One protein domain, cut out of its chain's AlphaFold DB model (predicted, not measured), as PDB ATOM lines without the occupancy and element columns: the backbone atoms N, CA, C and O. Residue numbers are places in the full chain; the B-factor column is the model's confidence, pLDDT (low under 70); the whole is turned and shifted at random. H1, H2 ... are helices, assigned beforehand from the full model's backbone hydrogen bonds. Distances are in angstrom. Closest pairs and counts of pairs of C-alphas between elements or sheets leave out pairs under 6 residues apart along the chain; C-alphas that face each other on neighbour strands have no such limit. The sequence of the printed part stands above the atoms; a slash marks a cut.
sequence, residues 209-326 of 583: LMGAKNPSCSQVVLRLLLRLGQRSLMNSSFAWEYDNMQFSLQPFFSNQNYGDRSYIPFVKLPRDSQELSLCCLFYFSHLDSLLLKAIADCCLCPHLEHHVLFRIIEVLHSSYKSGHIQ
ATOM      1  N   LEU A 209     124.388 116.888 147.093       83.19
ATOM      2  CA  LEU A 209     124.151 118.057 146.241       83.19
ATOM      3  C   LEU A 209     125.311 118.318 145.272       83.19
ATOM      4  O   LEU A 209     125.077 118.658 144.105       83.19
ATOM      5  N   MET A 210     126.547 118.146 145.751       77.81
ATOM      6  CA  MET A 210     127.770 118.447 145.007       77.81
ATOM      7  C   MET A 210     128.241 117.276 144.161       77.81
ATOM      8  O   MET A 210     128.650 117.501 143.023       77.81
ATOM      9  N   GLY A 211     128.161 116.046 144.678       71.00
ATOM     10  CA  GLY A 211     128.518 114.805 143.991       71.00
ATOM     11  C   GLY A 211     129.683 114.966 143.012       71.00
ATOM     12  O   GLY A 211     130.777 115.406 143.373       71.00
ATOM     13  N   ALA A 212     129.417 114.666 141.743       68.31
ATOM     14  CA  ALA A 212     130.374 114.839 140.652       68.31
ATOM     15  C   ALA A 212     130.408 116.245 140.032       68.31
ATOM     16  O   ALA A 212     131.300 116.528 139.236       68.31
ATOM     17  N   LYS A 213     129.468 117.134 140.373       81.00
ATOM     18  CA  LYS A 213     129.436 118.511 139.849       81.00
ATOM     19  C   LYS A 213     130.653 119.308 140.312       81.00
ATOM     20  O   LYS A 213     131.165 120.128 139.559       81.00
ATOM     21  N   ASN A 214     131.140 119.026 141.522       80.31
ATOM     22  CA  ASN A 214     132.348 119.634 142.062       80.31
ATOM     23  C   ASN A 214     133.197 118.608 142.824       80.31
ATOM     24  O   ASN A 214     133.110 118.501 144.053       80.31
ATOM     25  N   PRO A 215     134.054 117.861 142.110       82.44
ATOM     26  CA  PRO A 215     134.861 116.813 142.720       82.44
ATOM     27  C   PRO A 215     135.804 117.325 143.813       82.44
ATOM     28  O   PRO A 215     136.076 116.599 144.766       82.44
ATOM     29  N   SER A 216     136.270 118.576 143.706       82.75
ATOM     30  CA  SER A 216     137.158 119.187 144.701       82.75
ATOM     31  C   SER A 216     136.459 119.402 146.046       82.75
ATOM     32  O   SER A 216     137.011 119.049 147.086       82.75
ATOM     33  N   CYS A 217     135.214 119.891 146.030       84.25
ATOM     34  CA  CYS A 217     134.402 120.059 147.233       84.25
ATOM     35  C   CYS A 217     134.076 118.707 147.870       84.25
ATOM     36  O   CYS A 217     134.349 118.506 149.054       84.25
ATOM     37  N   SER A 218     133.612 117.745 147.067       89.31
ATOM     38  CA  SER A 218     133.338 116.383 147.533       89.31
ATOM     39  C   SER A 218     134.577 115.736 148.159       89.31
ATOM     40  O   SER A 218     134.480 115.112 149.210       89.31
ATOM     41  N   GLN A 219     135.766 115.938 147.582       89.88
ATOM     42  CA  GLN A 219     137.011 115.411 148.139       89.88
ATOM     43  C   GLN A 219     137.369 116.034 149.498       89.88
ATOM     44  O   GLN A 219     137.811 115.313 150.392       89.88
ATOM     45  N   VAL A 220     137.179 117.347 149.683       90.00
ATOM     46  CA  VAL A 220     137.405 118.007 150.986       90.00
ATOM     47  C   VAL A 220     136.426 117.476 152.032       90.00
ATOM     48  O   VAL A 220     136.853 117.119 153.128       90.00
ATOM     49  N   VAL A 221     135.140 117.356 151.685       92.69
ATOM     50  CA  VAL A 221     134.116 116.816 152.592       92.69
ATOM     51  C   VAL A 221     134.443 115.375 152.997       92.69
ATOM     52  O   VAL A 221     134.406 115.054 154.180       92.69
ATOM     53  N   LEU A 222     134.838 114.521 152.050       94.19
ATOM     54  CA  LEU A 222     135.218 113.133 152.335       94.19
ATOM     55  C   LEU A 222     136.474 113.023 153.209       94.19
ATOM     56  O   LEU A 222     136.533 112.169 154.087       94.19
ATOM     57  N   ARG A 223     137.473 113.894 153.017       93.19
ATOM     58  CA  ARG A 223     138.655 113.940 153.898       93.19
ATOM     59  C   ARG A 223     138.286 114.354 155.318       93.19
ATOM     60  O   ARG A 223     138.807 113.765 156.264       93.19
ATOM     61  N   LEU A 224     137.390 115.331 155.459       92.12
ATOM     62  CA  LEU A 224     136.879 115.752 156.758       92.12
ATOM     63  C   LEU A 224     136.116 114.610 157.441       92.12
ATOM     64  O   LEU A 224     136.418 114.298 158.589       92.12
ATOM     65  N   LEU A 225     135.205 113.937 156.732       92.56
ATOM     66  CA  LEU A 225     134.487 112.765 157.246       92.56
ATOM     67  C   LEU A 225     135.446 111.656 157.685       92.56
ATOM     68  O   LEU A 225     135.330 111.159 158.801       92.56
ATOM     69  N   LEU A 226     136.450 111.330 156.870       92.38
ATOM     70  CA  LEU A 226     137.447 110.324 157.227       92.38
ATOM     71  C   LEU A 226     138.194 110.690 158.518       92.38
ATOM     72  O   LEU A 226     138.369 109.845 159.395       92.38
ATOM     73  N   ARG A 227     138.619 111.951 158.663       89.50
ATOM     74  CA  ARG A 227     139.292 112.424 159.882       89.50
ATOM     75  C   ARG A 227     138.370 112.415 161.098       89.50
ATOM     76  O   ARG A 227     138.831 112.090 162.190       89.50
ATOM     77  N   LEU A 228     137.094 112.752 160.915       88.94
ATOM     78  CA  LEU A 228     136.081 112.660 161.966       88.94
ATOM     79  C   LEU A 228     135.916 111.211 162.428       88.94
ATOM     80  O   LEU A 228     136.019 110.961 163.622       88.94
ATOM     81  N   GLY A 229     135.771 110.258 161.504       89.06
ATOM     82  CA  GLY A 229     135.690 108.830 161.827       89.06
ATOM     83  C   GLY A 229     136.942 108.306 162.542       89.06
ATOM     84  O   GLY A 229     136.846 107.583 163.526       89.06
ATOM     85  N   GLN A 230     138.136 108.739 162.134       87.50
ATOM     86  CA  GLN A 230     139.391 108.368 162.809       87.50
ATOM     87  C   GLN A 230     139.492 108.892 164.246       87.50
ATOM     88  O   GLN A 230     140.170 108.293 165.083       87.50
ATOM     89  N   ARG A 231     138.859 110.033 164.535       80.75
ATOM     90  CA  ARG A 231     138.879 110.676 165.854       80.75
ATOM     91  C   ARG A 231     137.656 110.358 166.704       80.75
ATOM     92  O   ARG A 231     137.713 110.577 167.912       80.75
ATOM     93  N   SER A 232     136.585 109.836 166.111       73.50
ATOM     94  CA  SER A 232     135.321 109.554 166.791       73.50
ATOM     95  C   SER A 232     135.504 108.583 167.961       73.50
ATOM     96  O   SER A 232     134.903 108.775 169.012       73.50
ATOM     97  N   LEU A 233     136.447 107.641 167.848       64.06
ATOM     98  CA  LEU A 233     136.831 106.710 168.919       64.06
ATOM     99  C   LEU A 233     137.249 107.401 170.231       64.06
ATOM    100  O   LEU A 233     137.198 106.779 171.288       64.06
ATOM    101  N   MET A 234     137.662 108.671 170.175       61.44
ATOM    102  CA  MET A 234     138.136 109.446 171.327       61.44
ATOM    103  C   MET A 234     137.066 110.388 171.907       61.44
ATOM    104  O   MET A 234     137.288 110.970 172.966       61.44
ATOM    105  N   ASN A 235     135.920 110.560 171.235       67.00
ATOM    106  CA  ASN A 235     134.839 111.450 171.666       67.00
ATOM    107  C   ASN A 235     133.471 110.783 171.444       67.00
ATOM    108  O   ASN A 235     132.994 110.677 170.315       67.00
ATOM    109  N   SER A 236     132.816 110.384 172.538       72.69
ATOM    110  CA  SER A 236     131.547 109.644 172.509       72.69
ATOM    111  C   SER A 236     130.416 110.385 171.794       72.69
ATOM    112  O   SER A 236     129.611 109.749 171.116       72.69
ATOM    113  N   SER A 237     130.359 111.715 171.901       77.62
ATOM    114  CA  SER A 237     129.321 112.519 171.242       77.62
ATOM    115  C   SER A 237     129.529 112.559 169.728       77.62
ATOM    116  O   SER A 237     128.574 112.456 168.963       77.62
ATOM    117  N   PHE A 238     130.783 112.646 169.277       78.38
ATOM    118  CA  PHE A 238     131.104 112.612 167.848       78.38
ATOM    119  C   PHE A 238     130.975 111.218 167.246       78.38
ATOM    120  O   PHE A 238     130.550 111.123 166.102       78.38
ATOM    121  N   ALA A 239     131.289 110.154 167.987       83.50
ATOM    122  CA  ALA A 239     130.987 108.788 167.556       83.50
ATOM    123  C   ALA A 239     129.496 108.610 167.273       83.50
ATOM    124  O   ALA A 239     129.133 108.142 166.198       83.50
ATOM    125  N   TRP A 240     128.643 109.084 168.184       87.31
ATOM    126  CA  TRP A 240     127.199 108.995 168.013       87.31
ATOM    127  C   TRP A 240     126.689 109.771 166.789       87.31
ATOM    128  O   TRP A 240     125.929 109.236 165.985       87.31
ATOM    129  N   GLU A 241     127.134 111.016 166.598       89.19
ATOM    130  CA  GLU A 241     126.755 111.797 165.411       89.19
ATOM    131  C   GLU A 241     127.323 111.234 164.114       89.19
ATOM    132  O   GLU A 241     126.662 111.291 163.074       89.19
ATOM    133  N   TYR A 242     128.539 110.688 164.165       90.12
ATOM    134  CA  TYR A 242     129.128 110.014 163.023       90.12
ATOM    135  C   TYR A 242     128.247 108.834 162.626       90.12
ATOM    136  O   TYR A 242     127.765 108.811 161.502       90.12
ATOM    137  N   ASP A 243     127.908 107.942 163.556       90.81
ATOM    138  CA  ASP A 243     127.019 106.808 163.288       90.81
ATOM    139  C   ASP A 243     125.638 107.230 162.771       90.81
ATOM    140  O   ASP A 243     125.109 106.602 161.853       90.81
ATOM    141  N   ASN A 244     125.072 108.324 163.277       90.94
ATOM    142  CA  ASN A 244     123.783 108.830 162.805       90.94
ATOM    143  C   ASN A 244     123.819 109.421 161.390       90.94
ATOM    144  O   ASN A 244     122.782 109.454 160.721       90.94
ATOM    145  N   MET A 245     124.978 109.855 160.880       91.06
ATOM    146  CA  MET A 245     125.071 110.330 159.492       91.06
ATOM    147  C   MET A 245     124.706 109.253 158.471       91.06
ATOM    148  O   MET A 245     124.365 109.601 157.340       91.06
ATOM    149  N   GLN A 246     124.731 107.971 158.841       92.06
ATOM    150  CA  GLN A 246     124.344 106.873 157.955       92.06
ATOM    151  C   GLN A 246     122.960 107.082 157.333       92.06
ATOM    152  O   GLN A 246     122.802 106.834 156.140       92.06
ATOM    153  N   PHE A 247     121.989 107.613 158.084       89.06
ATOM    154  CA  PHE A 247     120.644 107.908 157.572       89.06
ATOM    155  C   PHE A 247     120.668 108.964 156.462       89.06
ATOM    156  O   PHE A 247     120.020 108.810 155.427       89.06
ATOM    157  N   SER A 248     121.462 110.017 156.647       89.94
ATOM    158  CA  SER A 248     121.616 111.097 155.671       89.94
ATOM    159  C   SER A 248     122.528 110.725 154.500       89.94
ATOM    160  O   SER A 248     122.472 111.384 153.469       89.94
ATOM    161  N   LEU A 249     123.354 109.681 154.626       90.62
ATOM    162  CA  LEU A 249     124.236 109.182 153.565       90.62
ATOM    163  C   LEU A 249     123.552 108.189 152.614       90.62
ATOM    164  O   LEU A 249     124.066 107.951 151.525       90.62
ATOM    165  N   GLN A 250     122.388 107.630 152.952       90.38
ATOM    166  CA  GLN A 250     121.685 106.684 152.065       90.38
ATOM    167  C   GLN A 250     121.450 107.227 150.639       90.38
ATOM    168  O   GLN A 250     121.728 106.493 149.683       90.38
ATOM    169  N   PRO A 251     121.019 108.495 150.440       89.12
ATOM    170  CA  PRO A 251     120.798 109.047 149.100       89.12
ATOM    171  C   PRO A 251     122.088 109.276 148.297       89.12
ATOM    172  O   PRO A 251     122.046 109.537 147.096       89.12
ATOM    173  N   PHE A 252     123.252 109.220 148.948       90.56
ATOM    174  CA  PHE A 252     124.542 109.330 148.273       90.56
ATOM    175  C   PHE A 252     124.929 108.022 147.560       90.56
ATOM    176  O   PHE A 252     125.540 108.069 146.487       90.56
ATOM    177  N   PHE A 253     124.522 106.875 148.119       90.00
ATOM    178  CA  PHE A 253     124.739 105.541 147.545       90.00
ATOM    179  C   PHE A 253     123.544 105.021 146.735       90.00
ATOM    180  O   PHE A 253     123.735 104.239 145.813       90.00
ATOM    181  N   SER A 254     122.321 105.471 147.020       84.19
ATOM    182  CA  SER A 254     121.112 105.005 146.328       84.19
ATOM    183  C   SER A 254     120.244 106.159 145.843       84.19
ATOM    184  O   SER A 254     120.111 107.182 146.509       84.19
ATOM    185  N   ASN A 255     119.606 105.989 144.686       68.00
ATOM    186  CA  ASN A 255     118.630 106.944 144.175       68.00
ATOM    187  C   ASN A 255     117.209 106.432 144.445       68.00
ATOM    188  O   ASN A 255     116.587 105.819 143.583       68.00
ATOM    189  N   GLN A 256     116.694 106.655 145.656       56.44
ATOM    190  CA  GLN A 256     115.321 106.254 146.001       56.44
ATOM    191  C   GLN A 256     114.251 107.234 145.480       56.44
ATOM    192  O   GLN A 256     113.071 106.895 145.487       56.44
ATOM    193  N   ASN A 257     114.637 108.431 145.012       45.78
ATOM    194  CA  ASN A 257     113.702 109.550 144.822       45.78
ATOM    195  C   ASN A 257     113.560 110.076 143.386       45.78
ATOM    196  O   ASN A 257     112.664 110.881 143.137       45.78
ATOM    197  N   TYR A 258     114.376 109.635 142.427       43.03
ATOM    198  CA  TYR A 258     114.225 110.045 141.032       43.03
ATOM    199  C   TYR A 258     114.064 108.811 140.157       43.03
ATOM    200  O   TYR A 258     114.934 107.948 140.142       43.03
ATOM    201  N   GLY A 259     112.968 108.743 139.396       41.22
ATOM    202  CA  GLY A 259     112.661 107.666 138.441       41.22
ATOM    203  C   GLY A 259     113.674 107.489 137.298       41.22
ATOM    204  O   GLY A 259     113.403 106.759 136.355       41.22
ATOM    205  N   ASP A 260     114.826 108.146 137.391       45.59
ATOM    206  CA  ASP A 260     115.993 107.966 136.550       45.59
ATOM    207  C   ASP A 260     117.051 107.194 137.361       45.59
ATOM    208  O   ASP A 260     117.763 107.764 138.192       45.59
ATOM    209  N   ARG A 261     117.141 105.871 137.157       51.06
ATOM    210  CA  ARG A 261     118.109 104.986 137.841       51.06
ATOM    211  C   ARG A 261     119.578 105.359 137.558       51.06
ATOM    212  O   ARG A 261     120.478 104.769 138.153       51.06
ATOM    213  N   SER A 262     119.837 106.336 136.687       55.00
ATOM    214  CA  SER A 262     121.169 106.647 136.162       55.00
ATOM    215  C   SER A 262     122.024 107.591 137.029       55.00
ATOM    216  O   SER A 262     123.247 107.649 136.840       55.00
ATOM    217  N   TYR A 263     121.437 108.322 137.991       69.06
ATOM    218  CA  TYR A 263     122.185 109.279 138.820       69.06
ATOM    219  C   TYR A 263     122.366 108.815 140.271       69.06
ATOM    220  O   TYR A 263     121.535 109.077 141.138       69.06
ATOM    221  N   ILE A 264     123.511 108.182 140.543       83.81
ATOM    222  CA  ILE A 264     124.006 107.906 141.898       83.81
ATOM    223  C   ILE A 264     125.250 108.778 142.141       83.81
ATOM    224  O   ILE A 264     126.247 108.601 141.427       83.81
ATOM    225  N   PRO A 265     125.233 109.712 143.117       87.81
ATOM    226  CA  PRO A 265     126.347 110.628 143.371       87.81
ATOM    227  C   PRO A 265     127.699 109.927 143.540       87.81
ATOM    228  O   PRO A 265     128.673 110.346 142.915       87.81
ATOM    229  N   PHE A 266     127.749 108.835 144.312       91.94
ATOM    230  CA  PHE A 266     128.965 108.047 144.529       91.94
ATOM    231  C   PHE A 266     129.572 107.494 143.227       91.94
ATOM    232  O   PHE A 266     130.777 107.609 142.996       91.94
ATOM    233  N   VAL A 267     128.746 106.936 142.335       90.06
ATOM    234  CA  VAL A 267     129.209 106.293 141.089       90.06
ATOM    235  C   VAL A 267     129.874 107.302 140.150       90.06
ATOM    236  O   VAL A 267     130.794 106.954 139.416       90.06
ATOM    237  N   LYS A 268     129.445 108.568 140.185       88.75
ATOM    238  CA  LYS A 268     129.989 109.632 139.329       88.75
ATOM    239  C   LYS A 268     131.257 110.293 139.891       88.75
ATOM    240  O   LYS A 268     131.857 111.112 139.196       88.75
ATOM    241  N   LEU A 269     131.655 109.994 141.128       89.94
ATOM    242  CA  LEU A 269     132.864 110.569 141.721       89.94
ATOM    243  C   LEU A 269     134.147 110.029 141.066       89.94
ATOM    244  O   LEU A 269     134.174 108.887 140.611       89.94
ATOM    245  N   PRO A 270     135.247 110.807 141.074       91.38
ATOM    246  CA  PRO A 270     136.563 110.278 140.732       91.38
ATOM    247  C   PRO A 270     136.983 109.154 141.681       91.38
ATOM    248  O   PRO A 270     136.617 109.159 142.858       91.38
ATOM    249  N   ARG A 271     137.834 108.248 141.190       90.88
ATOM    250  CA  ARG A 271     138.282 107.055 141.930       90.88
ATOM    251  C   ARG A 271     138.876 107.365 143.304       90.88
ATOM    252  O   ARG A 271     138.505 106.722 144.277       90.88
ATOM    253  N   ASP A 272     139.722 108.388 143.412       91.75
ATOM    254  CA  ASP A 272     140.321 108.780 144.698       91.75
ATOM    255  C   ASP A 272     139.257 109.194 145.725       91.75
ATOM    256  O   ASP A 272     139.380 108.914 146.916       91.75
ATOM    257  N   SER A 273     138.190 109.854 145.270       93.44
ATOM    258  CA  SER A 273     137.063 110.236 146.122       93.44
ATOM    259  C   SER A 273     136.183 109.030 146.460       93.44
ATOM    260  O   SER A 273     135.712 108.925 147.588       93.44
ATOM    261  N   GLN A 274     135.991 108.091 145.531       94.19
ATOM    262  CA  GLN A 274     135.304 106.832 145.831       94.19
ATOM    263  C   GLN A 274     136.043 106.061 146.929       94.19
ATOM    264  O   GLN A 274     135.425 105.710 147.927       94.19
ATOM    265  N   GLU A 275     137.364 105.892 146.819       94.88
ATOM    266  CA  GLU A 275     138.173 105.208 147.838       94.88
ATOM    267  C   GLU A 275     138.097 105.906 149.204       94.88
ATOM    268  O   GLU A 275     137.889 105.246 150.222       94.88
ATOM    269  N   LEU A 276     138.184 107.243 149.241       94.25
ATOM    270  CA  LEU A 276     138.006 108.007 150.482       94.25
ATOM    271  C   LEU A 276     136.631 107.758 151.112       94.25
ATOM    272  O   LEU A 276     136.535 107.567 152.325       94.25
ATOM    273  N   SER A 277     135.573 107.730 150.298       94.81
ATOM    274  CA  SER A 277     134.224 107.423 150.772       94.81
ATOM    275  C   SER A 277     134.107 106.004 151.315       94.81
ATOM    276  O   SER A 277     133.420 105.808 152.314       94.81
ATOM    277  N   LEU A 278     134.764 105.025 150.693       95.31
ATOM    278  CA  LEU A 278     134.764 103.649 151.188       95.31
ATOM    279  C   LEU A 278     135.534 103.536 152.504       95.31
ATOM    280  O   LEU A 278     135.053 102.903 153.437       95.31
ATOM    281  N   CYS A 279     136.663 104.233 152.637       93.56
ATOM    282  CA  CYS A 279     137.401 104.311 153.897       93.56
ATOM    283  C   CYS A 279     136.553 104.884 155.042       93.56
ATOM    284  O   CYS A 279     136.706 104.446 156.178       93.56
ATOM    285  N   CYS A 280     135.636 105.819 154.763       93.31
ATOM    286  CA  CYS A 280     134.728 106.363 155.778       93.31
ATOM    287  C   CYS A 280     133.793 105.295 156.372       93.31
ATOM    288  O   CYS A 280     133.475 105.384 157.558       93.31
ATOM    289  N   LEU A 281     133.389 104.285 155.583       93.38
ATOM    290  CA  LEU A 281     132.481 103.214 156.019       93.38
ATOM    291  C   LEU A 281     133.083 102.336 157.126       93.38
ATOM    292  O   LEU A 281     132.345 101.764 157.923       93.38
ATOM    293  N   PHE A 282     134.412 102.222 157.177       89.81
ATOM    294  CA  PHE A 282     135.111 101.399 158.166       89.81
ATOM    295  C   PHE A 282     135.024 101.969 159.591       89.81
ATOM    296  O   PHE A 282     135.149 101.223 160.552       89.81
ATOM    297  N   TYR A 283     134.807 103.280 159.734       90.56
ATOM    298  CA  TYR A 283     134.815 103.954 161.038       90.56
ATOM    299  C   TYR A 283     133.437 104.054 161.701       90.56
ATOM    300  O   TYR A 283     133.342 104.606 162.797       90.56
ATOM    301  N   PHE A 284     132.374 103.551 161.066       91.94
ATOM    302  CA  PHE A 284     131.086 103.407 161.745       91.94
ATOM    303  C   PHE A 284     131.180 102.312 162.804       91.94
ATOM    304  O   PHE A 284     131.704 101.232 162.536       91.94
ATOM    305  N   SER A 285     130.638 102.568 163.995       90.69
ATOM    306  CA  SER A 285     130.611 101.557 165.058       90.69
ATOM    307  C   SER A 285     129.715 100.371 164.688       90.69
ATOM    308  O   SER A 285     129.992  99.232 165.070       90.69
ATOM    309  N   HIS A 286     128.677 100.639 163.896       92.31
ATOM    310  CA  HIS A 286     127.768  99.666 163.317       92.31
ATOM    311  C   HIS A 286     127.227 100.195 161.986       92.31
ATOM    312  O   HIS A 286     126.768 101.334 161.929       92.31
ATOM    313  N   LEU A 287     127.222  99.369 160.940       94.06
ATOM    314  CA  LEU A 287     126.606  99.692 159.652       94.06
ATOM    315  C   LEU A 287     125.137  99.267 159.633       94.06
ATOM    316  O   LEU A 287     124.827  98.082 159.739       94.06
ATOM    317  N   ASP A 288     124.234 100.234 159.481       92.31
ATOM    318  CA  ASP A 288     122.794  99.976 159.472       92.31
ATOM    319  C   ASP A 288     122.318  99.232 158.209       92.31
ATOM    320  O   ASP A 288     122.816  99.444 157.098       92.31
ATOM    321  N   SER A 289     121.284  98.404 158.377       92.44
ATOM    322  CA  SER A 289     120.663  97.618 157.303       92.44
ATOM    323  C   SER A 289     120.182  98.472 156.121       92.44
ATOM    324  O   SER A 289     120.307  98.057 154.965       92.44
ATOM    325  N   LEU A 290     119.685  99.694 156.366       92.50
ATOM    326  CA  LEU A 290     119.235 100.597 155.305       92.50
ATOM    327  C   LEU A 290     120.410 101.168 154.507       92.50
ATOM    328  O   LEU A 290     120.304 101.322 153.289       92.50
ATOM    329  N   LEU A 291     121.538 101.454 155.165       94.12
ATOM    330  CA  LEU A 291     122.752 101.886 154.474       94.12
ATOM    331  C   LEU A 291     123.340 100.740 153.645       94.12
ATOM    332  O   LEU A 291     123.698 100.949 152.489       94.12
ATOM    333  N   LEU A 292     123.382  99.521 154.189       95.44
ATOM    334  CA  LEU A 292     123.828  98.335 153.451       95.44
ATOM    335  C   LEU A 292     122.954  98.067 152.226       95.44
ATOM    336  O   LEU A 292     123.480  97.769 151.156       95.44
ATOM    337  N   LYS A 293     121.635  98.252 152.350       93.69
ATOM    338  CA  LYS A 293     120.714  98.199 151.213       93.69
ATOM    339  C   LYS A 293     121.041  99.270 150.168       93.69
ATOM    340  O   LYS A 293     121.144  98.945 148.992       93.69
ATOM    341  N   ALA A 294     121.276 100.515 150.585       93.06
ATOM    342  CA  ALA A 294     121.653 101.589 149.665       93.06
ATOM    343  C   ALA A 294     122.983 101.304 148.937       93.06
ATOM    344  O   ALA A 294     123.123 101.599 147.751       93.06
ATOM    345  N   ILE A 295     123.953 100.695 149.625       95.19
ATOM    346  CA  ILE A 295     125.221 100.266 149.022       95.19
ATOM    347  C   ILE A 295     125.008  99.070 148.082       95.19
ATOM    348  O   ILE A 295     125.636  99.018 147.025       95.19
ATOM    349  N   ALA A 296     124.115  98.131 148.409       94.00
ATOM    350  CA  ALA A 296     123.748  97.039 147.508       94.00
ATOM    351  C   ALA A 296     123.125  97.584 146.213       94.00
ATOM    352  O   ALA A 296     123.565  97.211 145.129       94.00
ATOM    353  N   ASP A 297     122.198  98.540 146.316       90.06
ATOM    354  CA  ASP A 297     121.610  99.224 145.157       90.06
ATOM    355  C   ASP A 297     122.693  99.922 144.313       90.06
ATOM    356  O   ASP A 297     122.692  99.829 143.084       90.06
ATOM    357  N   CYS A 298     123.677 100.555 144.965       91.69
ATOM    358  CA  CYS A 298     124.842 101.132 144.294       91.69
ATOM    359  C   CYS A 298     125.654 100.084 143.519       91.69
ATOM    360  O   CYS A 298     126.097 100.344 142.400       91.69
ATOM    361  N   CYS A 299     125.871  98.911 144.117       92.38
ATOM    362  CA  CYS A 299     126.629  97.807 143.526       92.38
ATOM    363  C   CYS A 299     125.929  97.185 142.312       92.38
ATOM    364  O   CYS A 299     126.596  96.667 141.419       92.38
ATOM    365  N   LEU A 300     124.597  97.239 142.287       89.06
ATOM    366  CA  LEU A 300     123.760  96.745 141.195       89.06
ATOM    367  C   LEU A 300     123.586  97.774 140.062       89.06
ATOM    368  O   LEU A 300     122.968  97.469 139.041       89.06
ATOM    369  N   CYS A 301     124.138  98.983 140.210       86.44
ATOM    370  CA  CYS A 301     124.106 100.009 139.175       86.44
ATOM    371  C   CYS A 301     125.000  99.618 137.980       86.44
ATOM    372  O   CYS A 301     126.195  99.377 138.168       86.44
ATOM    373  N   PRO A 302     124.489  99.645 136.732       81.12
ATOM    374  CA  PRO A 302     125.256  99.246 135.546       81.12
ATOM    375  C   PRO A 302     126.435 100.180 135.230       81.12
ATOM    376  O   PRO A 302     127.322  99.821 134.460       81.12
ATOM    377  N   HIS A 303     126.454 101.386 135.802       83.75
ATOM    378  CA  HIS A 303     127.527 102.359 135.607       83.75
ATOM    379  C   HIS A 303     128.684 102.214 136.602       83.75
ATOM    380  O   HIS A 303     129.691 102.906 136.450       83.75
ATOM    381  N   LEU A 304     128.554 101.364 137.626       89.00
ATOM    382  CA  LEU A 304     129.619 101.158 138.597       89.00
ATOM    383  C   LEU A 304     130.741 100.319 137.980       89.00
ATOM    384  O   LEU A 304     130.525  99.235 137.440       89.00
ATOM    385  N   GLU A 305     131.976 100.796 138.102       89.75
ATOM    386  CA  GLU A 305     133.122 100.025 137.643       89.75
ATOM    387  C   GLU A 305     133.356  98.785 138.524       89.75
ATOM    388  O   GLU A 305     133.423  98.870 139.751       89.75
ATOM    389  N   HIS A 306     133.593  97.629 137.893       90.44
ATOM    390  CA  HIS A 306     133.794  96.343 138.577       90.44
ATOM    391  C   HIS A 306     134.893  96.353 139.651       90.44
ATOM    392  O   HIS A 306     134.799  95.637 140.643       90.44
ATOM    393  N   HIS A 307     135.943  97.158 139.472       91.12
ATOM    394  CA  HIS A 307     137.005  97.267 140.470       91.12
ATOM    395  C   HIS A 307     136.506  97.931 141.768       91.12
ATOM    396  O   HIS A 307     136.877  97.492 142.854       91.12
ATOM    397  N   VAL A 308     135.622  98.933 141.659       94.50
ATOM    398  CA  VAL A 308     134.993  99.602 142.809       94.50
ATOM    399  C   VAL A 308     134.014  98.653 143.490       94.50
ATOM    400  O   VAL A 308     134.014  98.572 144.711       94.50
ATOM    401  N   LEU A 309     133.247  97.870 142.720       94.88
ATOM    402  CA  LEU A 309     132.384  96.812 143.261       94.88
ATOM    403  C   LEU A 309     133.170  95.848 144.163       94.88
ATOM    404  O   LEU A 309     132.774  95.593 145.298       94.88
ATOM    405  N   PHE A 310     134.302  95.325 143.683       95.19
ATOM    406  CA  PHE A 310     135.116  94.406 144.482       95.19
ATOM    407  C   PHE A 310     135.725  95.089 145.708       95.19
ATOM    408  O   PHE A 310     135.772  94.480 146.776       95.19
ATOM    409  N   ARG A 311     136.109  96.364 145.584       95.88
ATOM    410  CA  ARG A 311     136.604  97.158 146.709       95.88
ATOM    411  C   ARG A 311     135.532  97.392 147.778       95.88
ATOM    412  O   ARG A 311     135.834  97.286 148.961       95.88
ATOM    413  N   ILE A 312     134.281  97.646 147.386       96.88
ATOM    414  CA  ILE A 312     133.145  97.766 148.316       96.88
ATOM    415  C   ILE A 312     132.989  96.479 149.131       96.88
ATOM    416  O   ILE A 312     132.901  96.536 150.355       96.88
ATOM    417  N   ILE A 313     132.997  95.322 148.465       96.62
ATOM    418  CA  ILE A 313     132.843  94.023 149.136       96.62
ATOM    419  C   ILE A 313     133.997  93.777 150.110       96.62
ATOM    420  O   ILE A 313     133.761  93.325 151.226       96.62
ATOM    421  N   GLU A 314     135.231  94.106 149.724       96.06
ATOM    422  CA  GLU A 314     136.406  93.977 150.590       96.06
ATOM    423  C   GLU A 314     136.289  94.839 151.858       96.06
ATOM    424  O   GLU A 314     136.529  94.352 152.968       96.06
ATOM    425  N   VAL A 315     135.886  96.105 151.709       96.25
ATOM    426  CA  VAL A 315     135.710  97.034 152.834       96.25
ATOM    427  C   VAL A 315     134.587  96.562 153.752       96.25
ATOM    428  O   VAL A 315     134.804  96.440 154.955       96.25
ATOM    429  N   LEU A 316     133.419  96.218 153.203       96.75
ATOM    430  CA  LEU A 316     132.291  95.730 154.001       96.75
ATOM    431  C   LEU A 316     132.615  94.408 154.698       96.75
ATOM    432  O   LEU A 316     132.294  94.237 155.871       96.75
ATOM    433  N   HIS A 317     133.311  93.489 154.030       96.06
ATOM    434  CA  HIS A 317     133.734  92.244 154.661       96.06
ATOM    435  C   HIS A 317     134.752  92.478 155.788       96.06
ATOM    436  O   HIS A 317     134.704  91.798 156.813       96.06
ATOM    437  N   SER A 318     135.632  93.472 155.647       95.19
ATOM    438  CA  SER A 318     136.556  93.888 156.711       95.19
ATOM    439  C   SER A 318     135.818  94.519 157.898       95.19
ATOM    440  O   SER A 318     136.130  94.212 159.051       95.19
ATOM    441  N   SER A 319     134.791  95.335 157.636       94.44
ATOM    442  CA  SER A 319     133.905  95.879 158.671       94.44
ATOM    443  C   SER A 319     133.125  94.773 159.390       94.44
ATOM    444  O   SER A 319     133.038  94.783 160.616       94.44
ATOM    445  N   TYR A 320     132.633  93.766 158.660       95.50
ATOM    446  CA  TYR A 320     132.006  92.575 159.239       95.50
ATOM    447  C   TYR A 320     132.967  91.818 160.168       95.50
ATOM    448  O   TYR A 320     132.616  91.542 161.313       95.50
ATOM    449  N   LYS A 321     134.205  91.542 159.726       94.50
ATOM    450  CA  LYS A 321     135.229  90.879 160.561       94.50
ATOM    451  C   LYS A 321     135.566  91.659 161.830       94.50
ATOM    452  O   LYS A 321     135.925  91.059 162.838       94.50
ATOM    453  N   SER A 322     135.442  92.981 161.772       92.25
ATOM    454  CA  SER A 322     135.659  93.879 162.912       92.25
ATOM    455  C   SER A 322     134.441  93.965 163.846       92.25
ATOM    456  O   SER A 322     134.514  94.613 164.884       92.25
ATOM    457  N   GLY A 323     133.331  93.293 163.514       93.12
ATOM    458  CA  GLY A 323     132.110  93.255 164.321       93.12
ATOM    459  C   GLY A 323     131.132  94.406 164.063       93.12
ATOM    460  O   GLY A 323     130.159  94.538 164.798       93.12
ATOM    461  N   HIS A 324     131.354  95.219 163.026       93.19
ATOM    462  CA  HIS A 324     130.519  96.387 162.711       93.19
ATOM    463  C   HIS A 324     129.289  96.055 161.853       93.19
ATOM    464  O   HIS A 324     128.471  96.932 161.598       93.19
ATOM    465  N   ILE A 325     129.144  94.815 161.379       96.00
ATOM    466  CA  ILE A 325     127.994  94.375 160.577       96.00
ATOM    467  C   ILE A 325     127.407  93.117 161.207       96.00
ATOM    468  O   ILE A 325     128.141  92.171 161.501       96.00
ATOM    469  N   GLN A 326     126.085  93.072 161.373       93.81
ATOM    470  CA  GLN A 326     125.413  91.857 161.821       93.81
ATOM    471  C   GLN A 326     125.531  90.750 160.769       93.81
ATOM    472  O   GLN A 326     125.457  90.991 159.565       93.81
TER     473      GLN A 326
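What this domain is: This is residues 209 to 326 of the 583 residues of an uncharacterized protein of Prunus yedoensis var. nudiflora (UniProt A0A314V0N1). Five helices form an up-and-down bundle, each running against the one before: H1 along one side, H2 and H3 in the middle, H4 and H5 along the opposite side. A long loop, residues 254 to 270, joins H2 to H3. The 118 printed residues are all helix by class and compact, with radius of gyration of the C-alphas 13.6 A and spans of 40 by 30 by 26 A.

How they stand to each other: H1, residues 215 to 232, and H2, residues 236 to 253, form a hairpin; their closest C-alphas, Ser 232 and Ala 239, are 4.5 A apart. H1 touches H3, residues 271 to 281, at a shallow tilt of 26 degrees. H2 and H3 are apart. Every O i to N i+4 pair is within hydrogen-bond range in H1, H4, residues 289 to 299, and H5, residues 306 to 321; H2 has 8 of 14, H3 6 of 7.

Where its parts are: H1, 25.1 A long, begins at C-alpha 215 (134.861, 116.813, 142.720); H5, 22.7 A, ends at C-alpha 321 (135.229, 90.879, 160.561).

The domain as a whole: The printed part has no cut. The pLDDT is under 70 at residues 212, 233 to 235 and 255 to 263.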